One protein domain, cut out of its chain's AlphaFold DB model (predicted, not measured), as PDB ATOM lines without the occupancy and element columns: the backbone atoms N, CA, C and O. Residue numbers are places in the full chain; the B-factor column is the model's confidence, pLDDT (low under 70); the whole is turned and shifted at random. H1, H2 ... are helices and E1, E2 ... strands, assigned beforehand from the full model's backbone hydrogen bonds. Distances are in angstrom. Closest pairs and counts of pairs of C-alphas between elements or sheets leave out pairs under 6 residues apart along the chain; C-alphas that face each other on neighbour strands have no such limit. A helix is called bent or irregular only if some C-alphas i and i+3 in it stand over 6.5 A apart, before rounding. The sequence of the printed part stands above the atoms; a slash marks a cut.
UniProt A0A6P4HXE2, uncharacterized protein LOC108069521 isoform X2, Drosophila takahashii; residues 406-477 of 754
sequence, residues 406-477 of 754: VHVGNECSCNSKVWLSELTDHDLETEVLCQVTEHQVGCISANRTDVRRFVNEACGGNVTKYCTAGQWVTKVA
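AT A GLANCE: This is residues 406 to 477 of the 754 residues of the protein "uncharacterized protein LOC108069521 isoform X2" of Drosophila takahashii (UniProt A0A6P4HXE2). The model is an elongated body with a small three-stranded sheet, E1 E2 E3, toward one end and a two-stranded hairpin, E4 and E5, toward the other. H3 is nearest the middle: it rises from the sheet over E2, and its last residue, Ala 458, comes close to the hairpin. H1 only grazes the sheet, and H2 packs on the hairpin. The printed part has 72 residues with three named helices and five named strands, in the order E1 H1 E2 H2 E3 H3 E4 E5; the larger sheet is mixed, the hairpin antiparallel, and the class is mixed, helices and strands. The whole is compact, with a radius of gyration of the C-alphas of 12.0 A, and spans 38 by 24 by 15 A.

HOW THE PARTS SIT: E1, residues 406 to 411, is an edge strand, parallel to the inner strand E2, residues 432 to 435, at 38 degrees; N 433 and O 406 are 2.8 A apart. With H1, residues 416 to 423, they form a strand-helix-strand unit, two parallel neighbour strands with a helix between, whose crossover is right-handed. H1 only grazes the sheet with residues 416 to 420. E3, residues 448 to 450, is the other edge strand, antiparallel to E2 at 145 degrees, with N 434 and O 449 2.9 A apart. H3, residues 451 to 458, is on the sheet over E2 and stands up from it, on a local plane fitted to just 6 C-alphas; the closest C-alphas of E2 and H3, Leu 433 and Val 451, are 6.4 A apart. H1 and H3 are close but not clearly touching, at a shallow tilt of 13 degrees, opposite ways; Ser 416 and Val 451 have the closest C-alphas, 6.6 A apart. H2, residues 438 to 444, is not on this sheet. The C-alphas of its Gln 440 and of Cys 467 in E4, residues 466 to 468, are the closest of H2 and E4, at 5.4 A. E4 and E5, residues 471 to 473, form a hairpin, with N 466 and O 473 2.8 A apart. Every O i to N i+4 pair is within hydrogen-bond range in H1 and H3; in H2 1 of 3 is, beside 3 of 4 O i to N i+3 pairs. H2 is irregular, but only just: C-alphas 439 and 442 are 6.9 A apart.

IN THESE COORDINATES: E1 begins at C-alpha 406 (177.911, 133.587, 175.275) and is 13.6 A long. H1 measures 11.1 A, E2 10.2 A, H2 10.4 A, E3 7.2 A and H3 10.4 A. E4 and E5 are each 6.3 A, and E5 ends at C-alpha 473 (174.895, 159.628, 163.288).

THE WHOLE: The C-alphas farthest apart, Asp 425 and Ala 477, are 37.6 A apart. The printed part has no cut and no long link. Residues 460 to 463 and 475 to 477 have pLDDT under 70.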
ATOM      1  N   VAL A 406     179.158 134.284 175.638       96.81
ATOM      2  CA  VAL A 406     177.911 133.587 175.275       96.81
ATOM      3  C   VAL A 406     177.180 134.371 174.202       96.81
ATOM      4  O   VAL A 406     176.837 135.530 174.399       96.81
ATOM      5  N   HIS A 407     176.897 133.743 173.069       96.00
ATOM      6  CA  HIS A 407     176.178 134.376 171.974       96.00
ATOM      7  C   HIS A 407     174.678 134.111 172.083       96.00
ATOM      8  O   HIS A 407     174.271 132.953 172.085       96.00
ATOM      9  N   VAL A 408     173.852 135.154 172.084       95.69
ATOM     10  CA  VAL A 408     172.386 135.023 172.056       95.69
ATOM     11  C   VAL A 408     171.808 135.372 170.684       95.69
ATOM     12  O   VAL A 408     172.377 136.178 169.946       95.69
ATOM     13  N   GLY A 409     170.670 134.767 170.332       90.38
ATOM     14  CA  GLY A 409     169.925 135.065 169.102       90.38
ATOM     15  C   GLY A 409     169.194 136.414 169.113       90.38
ATOM     16  O   GLY A 409     168.688 136.842 168.080       90.38
ATOM     17  N   ASN A 410     169.146 137.097 170.259       91.75
ATOM     18  CA  ASN A 410     168.550 138.422 170.397       91.75
ATOM     19  C   ASN A 410     169.360 139.486 169.639       91.75
ATOM     20  O   ASN A 410     170.589 139.552 169.741       91.75
ATOM     21  N   GLU A 411     168.663 140.381 168.939       91.31
ATOM     22  CA  GLU A 411     169.291 141.537 168.295       91.31
ATOM     23  C   GLU A 411     169.788 142.569 169.323       91.31
ATOM     24  O   GLU A 411     169.177 142.816 170.375       91.31
ATOM     25  N   CYS A 412     170.907 143.212 168.995       91.00
ATOM     26  CA  CYS A 412     171.430 144.338 169.745       91.00
ATOM     27  C   CYS A 412     170.584 145.602 169.512       91.00
ATOM     28  O   CYS A 412     170.351 146.032 168.381       91.00
ATOM     29  N   SER A 413     170.155 146.245 170.596       89.19
ATOM     30  CA  SER A 413     169.390 147.492 170.577       89.19
ATOM     31  C   SER A 413     169.683 148.328 171.827       89.19
ATOM     32  O   SER A 413     170.239 147.836 172.808       89.19
ATOM     33  N   CYS A 414     169.241 149.588 171.853       86.62
ATOM     34  CA  CYS A 414     169.343 150.408 173.069       86.62
ATOM     35  C   CYS A 414     168.496 149.887 174.242       86.62
ATOM     36  O   CYS A 414     168.730 150.284 175.379       86.62
ATOM     37  N   ASN A 415     167.572 148.959 173.977       87.44
ATOM     38  CA  ASN A 415     166.767 148.285 174.988       87.44
ATOM     39  C   ASN A 415     167.309 146.883 175.328       87.44
ATOM     40  O   ASN A 415     166.643 146.151 176.052       87.44
ATOM     41  N   SER A 416     168.501 146.485 174.853       88.56
ATOM     42  CA  SER A 416     169.044 145.133 175.094       88.56
ATOM     43  C   SER A 416     169.206 144.774 176.571       88.56
ATOM     44  O   SER A 416     169.140 143.599 176.914       88.56
ATOM     45  N   LYS A 417     169.337 145.768 177.461       87.25
ATOM     46  CA  LYS A 417     169.336 145.538 178.914       87.25
ATOM     47  C   LYS A 417     168.034 144.904 179.422       87.25
ATOM     48  O   LYS A 417     168.081 144.169 180.398       87.25
ATOM     49  N   VAL A 418     166.899 145.151 178.756       89.38
ATOM     50  CA  VAL A 418     165.585 144.602 179.140       89.38
ATOM     51  C   VAL A 418     165.572 143.087 178.949       89.38
ATOM     52  O   VAL A 418     165.438 142.366 179.931       89.38
ATOM     53  N   TRP A 419     165.816 142.591 177.729       91.88
ATOM     54  CA  TRP A 419     165.860 141.141 177.505       91.88
ATOM     55  C   TRP A 419     167.032 140.484 178.245       91.88
ATOM     56  O   TRP A 419     166.906 139.346 178.677       91.88
ATOM     57  N   LEU A 420     168.156 141.181 178.469       93.88
ATOM     58  CA  LEU A 420     169.256 140.623 179.264       93.88
ATOM     59  C   LEU A 420     168.828 140.382 180.722       93.88
ATOM     60  O   LEU A 420     169.120 139.317 181.263       93.88
ATOM     61  N   SER A 421     168.070 141.314 181.315       93.38
ATOM     62  CA  SER A 421     167.488 141.155 182.658       93.38
ATOM     63  C   SER A 421     166.384 140.092 182.746       93.38
ATOM     64  O   SER A 421     166.062 139.637 183.835       93.38
ATOM     65  N   GLU A 422     165.825 139.647 181.616       93.62
ATOM     66  CA  GLU A 422     164.933 138.479 181.581       93.62
ATOM     67  C   GLU A 422     165.720 137.158 181.629       93.62
ATOM     68  O   GLU A 422     165.169 136.141 182.046       93.62
ATOM     69  N   LEU A 423     167.001 137.141 181.230       94.19
ATOM     70  CA  LEU A 423     167.843 135.936 181.199       94.19
ATOM     71  C   LEU A 423     168.657 135.717 182.481       94.19
ATOM     72  O   LEU A 423     168.970 134.569 182.809       94.19
ATOM     73  N   THR A 424     169.032 136.789 183.183       93.44
ATOM     74  CA  THR A 424     169.871 136.740 184.389       93.44
ATOM     75  C   THR A 424     169.635 137.942 185.309       93.44
ATOM     76  O   THR A 424     169.344 139.041 184.841       93.44
ATOM     77  N   ASP A 425     169.845 137.741 186.611       91.38
ATOM     78  CA  ASP A 425     169.885 138.812 187.617       91.38
ATOM     79  C   ASP A 425     171.307 139.405 187.786       91.38
ATOM     80  O   ASP A 425     171.521 140.321 188.581       91.38
ATOM     81  N   HIS A 426     172.306 138.861 187.080       89.88
ATOM     82  CA  HIS A 426     173.715 139.250 187.183       89.88
ATOM     83  C   HIS A 426     174.141 140.227 186.073       89.88
ATOM     84  O   HIS A 426     173.628 140.191 184.956       89.88
ATOM     85  N   ASP A 427     175.139 141.078 186.347       90.44
ATOM     86  CA  ASP A 427     175.742 141.932 185.314       90.44
ATOM     87  C   ASP A 427     176.604 141.098 184.352       90.44
ATOM     88  O   ASP A 427     177.781 140.846 184.604       90.44
ATOM     89  N   LEU A 428     175.995 140.672 183.245       93.38
ATOM     90  CA  LEU A 428     176.653 139.958 182.148       93.38
ATOM     91  C   LEU A 428     176.775 140.817 180.876       93.38
ATOM     92  O   LEU A 428     176.919 140.275 179.780       93.38
ATOM     93  N   GLU A 429     176.712 142.152 180.977       91.62
ATOM     94  CA  GLU A 429     176.678 143.030 179.793       91.62
ATOM     95  C   GLU A 429     177.935 142.946 178.906       91.62
ATOM     96  O   GLU A 429     177.855 143.307 177.731       91.62
ATOM     97  N   THR A 430     179.075 142.508 179.456       92.69
ATOM     98  CA  THR A 430     180.336 142.245 178.729       92.69
ATOM     99  C   THR A 430     180.492 140.793 178.280       92.69
ATOM    100  O   THR A 430     181.278 140.514 177.378       92.69
ATOM    101  N   GLU A 431     179.742 139.870 178.885       94.62
ATOM    102  CA  GLU A 431     179.899 138.425 178.689       94.62
ATOM    103  C   GLU A 431     178.895 137.851 177.686       94.62
ATOM    104  O   GLU A 431     179.181 136.844 177.032       94.62
ATOM    105  N   VAL A 432     177.732 138.498 177.543       94.88
ATOM    106  CA  VAL A 432     176.687 138.129 176.584       94.88
ATOM    107  C   VAL A 432     176.791 138.978 175.316       94.88
ATOM    108  O   VAL A 432     176.708 140.207 175.338       94.88
ATOM    109  N   LEU A 433     176.935 138.284 174.189       95.25
ATOM    110  CA  LEU A 433     177.122 138.810 172.844       95.25
ATOM    111  C   LEU A 433     175.802 138.718 172.062       95.25
ATOM    112  O   LEU A 433     175.334 137.620 171.761       95.25
ATOM    113  N   CYS A 434     175.216 139.856 171.695       94.00
ATOM    114  CA  CYS A 434     173.987 139.927 170.896       94.00
ATOM    115  C   CYS A 434     174.278 139.992 169.386       94.00
ATOM    116  O   CYS A 434     175.408 140.253 168.961       94.00
ATOM    117  N   GLN A 435     173.258 139.746 168.556       93.12
ATOM    118  CA  GLN A 435     173.368 139.813 167.097       93.12
ATOM    119  C   GLN A 435     173.277 141.260 166.587       93.12
ATOM    120  O   GLN A 435     172.326 141.982 166.880       93.12
ATOM    121  N   VAL A 436     174.250 141.681 165.779       90.44
ATOM    122  CA  VAL A 436     174.258 143.001 165.133       90.44
ATOM    123  C   VAL A 436     173.487 142.922 163.814       90.44
ATOM    124  O   VAL A 436     173.749 142.044 162.992       90.44
ATOM    125  N   THR A 437     172.545 143.843 163.593       86.31
ATOM    126  CA  THR A 437     171.782 143.906 162.331       86.31
ATOM    127  C   THR A 437     172.680 144.326 161.163       86.31
ATOM    128  O   THR A 437     173.613 145.108 161.350       86.31
ATOM    129  N   GLU A 438     172.395 143.866 159.939       83.25
ATOM    130  CA  GLU A 438     173.247 144.111 158.756       83.25
ATOM    131  C   GLU A 438     173.582 145.599 158.544       83.25
ATOM    132  O   GLU A 438     174.716 145.956 158.225       83.25
ATOM    133  N   HIS A 439     172.619 146.488 158.802       82.19
ATOM    134  CA  HIS A 439     172.792 147.938 158.684       82.19
ATOM    135  C   HIS A 439     173.759 148.545 159.718       82.19
ATOM    136  O   HIS A 439     174.235 149.657 159.514       82.19
ATOM    137  N   GLN A 440     174.041 147.848 160.821       83.06
ATOM    138  CA  GLN A 440     174.907 148.294 161.920       83.06
ATOM    139  C   GLN A 440     176.303 147.649 161.887       83.06
ATOM    140  O   GLN A 440     177.234 148.208 162.472       83.06
ATOM    141  N   VAL A 441     176.478 146.524 161.177       83.44
ATOM    142  CA  VAL A 441     177.763 145.800 161.064       83.44
ATOM    143  C   VAL A 441     178.893 146.732 160.621       83.44
ATOM    144  O   VAL A 441     179.985 146.674 161.177       83.44
ATOM    145  N   GLY A 442     178.621 147.646 159.683       82.44
ATOM    146  CA  GLY A 442     179.614 148.603 159.183       82.44
ATOM    147  C   GLY A 442     180.137 149.607 160.220       82.44
ATOM    148  O   GLY A 442     181.210 150.159 160.004       82.44
ATOM    149  N   CYS A 443     179.421 149.846 161.325       85.81
ATOM    150  CA  CYS A 443     179.870 150.740 162.401       85.81
ATOM    151  C   CYS A 443     180.555 149.985 163.548       85.81
ATOM    152  O   CYS A 443     181.526 150.476 164.110       85.81
ATOM    153  N   ILE A 444     180.075 148.783 163.878       87.06
ATOM    154  CA  ILE A 444     180.622 147.961 164.977       87.06
ATOM    155  C   ILE A 444     181.839 147.140 164.516       87.06
ATOM    156  O   ILE A 444     182.669 146.727 165.331       87.06
ATOM    157  N   SER A 445     181.966 146.934 163.199       85.25
ATOM    158  CA  SER A 445     182.957 146.072 162.538       85.25
ATOM    159  C   SER A 445     182.885 144.597 162.962       85.25
ATOM    160  O   SER A 445     183.870 143.869 162.873       85.25
ATOM    161  N   ALA A 446     181.710 144.144 163.410       85.56
ATOM    162  CA  ALA A 446     181.440 142.761 163.796       85.56
ATOM    163  C   ALA A 446     179.960 142.398 163.573       85.56
ATOM    164  O   ALA A 446     179.087 143.265 163.592       85.56
ATOM    165  N   ASN A 447     179.676 141.104 163.390       88.00
ATOM    166  CA  ASN A 447     178.312 140.554 163.310       88.00
ATOM    167  C   ASN A 447     177.676 140.297 164.692       88.00
ATOM    168  O   ASN A 447     176.472 140.059 164.791       88.00
ATOM    169  N   ARG A 448     178.486 140.328 165.753       90.31
ATOM    170  CA  ARG A 448     178.094 140.179 167.156       90.31
ATOM    171  C   ARG A 448     178.945 141.105 168.016       90.31
ATOM    172  O   ARG A 448     180.107 141.340 167.697       90.31
ATOM    173  N   THR A 449     178.381 141.607 169.103       92.44
ATOM    174  CA  THR A 449     179.091 142.439 170.083       92.44
ATOM    175  C   THR A 449     178.471 142.253 171.458       92.44
ATOM    176  O   THR A 449     177.316 141.841 171.560       92.44
ATOM    177  N   ASP A 450     179.215 142.575 172.509       93.19
ATOM    178  CA  ASP A 450     178.675 142.628 173.862       93.19
ATOM    179  C   ASP A 450     177.671 143.782 174.017       93.19
ATOM    180  O   ASP A 450     177.746 144.810 173.326       93.19
ATOM    181  N   VAL A 451     176.704 143.594 174.917       90.56
ATOM    182  CA  VAL A 451     175.613 144.552 175.155       90.56
ATOM    183  C   VAL A 451     176.162 145.902 175.623       90.56
ATOM    184  O   VAL A 451     175.676 146.946 175.180       90.56
ATOM    185  N   ARG A 452     177.198 145.905 176.471       91.50
ATOM    186  CA  ARG A 452     177.822 147.128 176.997       91.50
ATOM    187  C   ARG A 452     178.420 147.981 175.882       91.50
ATOM    188  O   ARG A 452     178.111 149.171 175.790       91.50
ATOM    189  N   ARG A 453     179.229 147.384 175.007       90.81
ATOM    190  CA  ARG A 453     179.827 148.049 173.845       90.81
ATOM    191  C   ARG A 453     178.767 148.570 172.884       90.81
ATOM    192  O   ARG A 453     178.850 149.734 172.494       90.81
ATOM    193  N   PHE A 454     177.744 147.769 172.560       90.88
ATOM    194  CA  PHE A 454     176.657 148.229 171.690       90.88
ATOM    195  C   PHE A 454     175.975 149.478 172.251       90.88
ATOM    196  O   PHE A 454     175.814 150.466 171.539       90.88
ATOM    197  N   VAL A 455     175.596 149.452 173.533       89.38
ATOM    198  CA  VAL A 455     174.921 150.581 174.183       89.38
ATOM    199  C   VAL A 455     175.826 151.817 174.204       89.38
ATOM    200  O   VAL A 455     175.381 152.897 173.822       89.38
ATOM    201  N   ASN A 456     177.107 151.672 174.554       88.62
ATOM    202  CA  ASN A 456     178.049 152.794 174.602       88.62
ATOM    203  C   ASN A 456     178.290 153.440 173.222       88.62
ATOM    204  O   ASN A 456     178.359 154.668 173.107       88.62
ATOM    205  N   GLU A 457     178.402 152.638 172.161       87.94
ATOM    206  CA  GLU A 457     178.627 153.145 170.805       87.94
ATOM    207  C   GLU A 457     177.340 153.697 170.167       87.94
ATOM    208  O   GLU A 457     177.327 154.838 169.693       87.94
ATOM    209  N   ALA A 458     176.245 152.932 170.185       86.12
ATOM    210  CA  ALA A 458     175.020 153.215 169.434       86.12
ATOM    211  C   ALA A 458     173.996 154.090 170.183       86.12
ATOM    212  O   ALA A 458     173.157 154.731 169.545       86.12
ATOM    213  N   CYS A 459     174.038 154.159 171.517       85.25
ATOM    214  CA  CYS A 459     172.987 154.782 172.328       85.25
ATOM    215  C   CYS A 459     173.518 156.027 173.050       85.25
ATOM    216  O   CYS A 459     174.114 155.971 174.121       85.25
ATOM    217  N   GLY A 460     173.307 157.196 172.438       66.25
ATOM    218  CA  GLY A 460     173.727 158.486 172.986       66.25
ATOM    219  C   GLY A 460     172.764 158.994 174.055       66.25
ATOM    220  O   GLY A 460     171.967 159.890 173.778       66.25
ATOM    221  N   GLY A 461     172.818 158.423 175.262       68.12
ATOM    222  CA  GLY A 461     171.924 158.783 176.367       68.12
ATOM    223  C   GLY A 461     170.457 158.542 175.998       68.12
ATOM    224  O   GLY A 461     170.025 157.399 175.898       68.12
ATOM    225  N   ASN A 462     169.709 159.616 175.733       62.44
ATOM    226  CA  ASN A 462     168.291 159.554 175.349       62.44
ATOM    227  C   ASN A 462     168.047 159.390 173.831       62.44
ATOM    228  O   ASN A 462     166.897 159.462 173.398       62.44
ATOM    229  N   VAL A 463     169.087 159.232 172.996       69.75
ATOM    230  CA  VAL A 463     168.948 159.194 171.526       69.75
ATOM    231  C   VAL A 463     169.691 158.010 170.901       69.75
ATOM    232  O   VAL A 463     170.915 157.904 170.991       69.75
ATOM    233  N   THR A 464     168.959 157.159 170.179       76.44
ATOM    234  CA  THR A 464     169.527 156.120 169.306       76.44
ATOM    235  C   THR A 464     170.260 156.757 168.122       76.44
ATOM    236  O   THR A 464     169.675 157.545 167.369       76.44
ATOM    237  N   LYS A 465     171.533 156.406 167.932       82.00
ATOM    238  CA  LYS A 465     172.311 156.743 166.736       82.00
ATOM    239  C   LYS A 465     172.026 155.712 165.640       82.00
ATOM    240  O   LYS A 465     171.769 154.543 165.917       82.00
ATOM    241  N   TYR A 466     172.098 156.139 164.388       81.25
ATOM    242  CA  TYR A 466     171.936 155.291 163.211       81.25
ATOM    243  C   TYR A 466     173.289 155.121 162.527       81.25
ATOM    244  O   TYR A 466     174.037 156.088 162.392       81.25
ATOM    245  N   CYS A 467     173.605 153.903 162.097       84.69
ATOM    246  CA  CYS A 467     174.821 153.655 161.338       84.69
ATOM    247  C   CYS A 467     174.645 154.173 159.903       84.69
ATOM    248  O   CYS A 467     173.652 153.874 159.239       84.69
ATOM    249  N   THR A 468     175.569 154.996 159.418       82.12
ATOM    250  CA  THR A 468     175.583 155.519 158.045       82.12
ATOM    251  C   THR A 468     177.031 155.607 157.582       82.12
ATOM    252  O   THR A 468     177.843 156.246 158.238       82.12
ATOM    253  N   ALA A 469     177.367 154.937 156.473       79.12
ATOM    254  CA  ALA A 469     178.728 154.890 155.918       79.12
ATOM    255  C   ALA A 469     179.833 154.505 156.937       79.12
ATOM    256  O   ALA A 469     180.951 155.001 156.863       79.12
ATOM    257  N   GLY A 470     179.513 153.627 157.896       79.62
ATOM    258  CA  GLY A 470     180.439 153.190 158.949       79.62
ATOM    259  C   GLY A 470     180.579 154.145 160.142       79.62
ATOM    260  O   GLY A 470     181.400 153.901 161.019       79.62
ATOM    261  N   GLN A 471     179.768 155.206 160.217       80.94
ATOM    262  CA  GLN A 471     179.749 156.148 161.339       80.94
ATOM    263  C   GLN A 471     178.373 156.229 162.017       80.94
ATOM    264  O   GLN A 471     177.327 156.105 161.378       80.94
ATOM    265  N   TRP A 472     178.372 156.463 163.331       83.81
ATOM    266  CA  TRP A 472     177.160 156.609 164.143       83.81
ATOM    267  C   TRP A 472     176.635 158.055 164.129       83.81
ATOM    268  O   TRP A 472     177.231 158.940 164.739       83.81
ATOM    269  N   VAL A 473     175.483 158.291 163.495       80.25
ATOM    270  CA  VAL A 473     174.895 159.628 163.288       80.25
ATOM    271  C   VAL A 473     173.544 159.761 164.004       80.25
ATOM    272  O   VAL A 473     172.720 158.847 163.984       80.25
ATOM    273  N   THR A 474     173.264 160.904 164.639       74.75
ATOM    274  CA  THR A 474     171.943 161.189 165.236       74.75
ATOM    275  C   THR A 474     170.991 161.816 164.211       74.75
ATOM    276  O   THR A 474     171.400 162.607 163.362       74.75
ATOM    277  N   LYS A 475     169.686 161.514 164.307       58.88
ATOM    278  CA  LYS A 475     168.649 162.020 163.374       58.88
ATOM    279  C   LYS A 475     168.648 163.544 163.194       58.88
ATOM    280  O   LYS A 475     168.329 164.025 162.116       58.88
ATOM    281  N   VAL A 476     169.045 164.296 164.221       53.47
ATOM    282  CA  VAL A 476     169.076 165.770 164.211       53.47
ATOM    283  C   VAL A 476     170.041 166.330 163.147       53.47
ATOM    284  O   VAL A 476     169.820 167.428 162.644       53.47
ATOM    285  N   ALA A 477     171.067 165.573 162.741       43.56
ATOM    286  CA  ALA A 477     171.998 165.995 161.693       43.56
ATOM    287  C   ALA A 477     171.441 165.839 160.259       43.56
ATOM    288  O   ALA A 477     171.902 166.527 159.349       43.56
TER     289      ALA A 477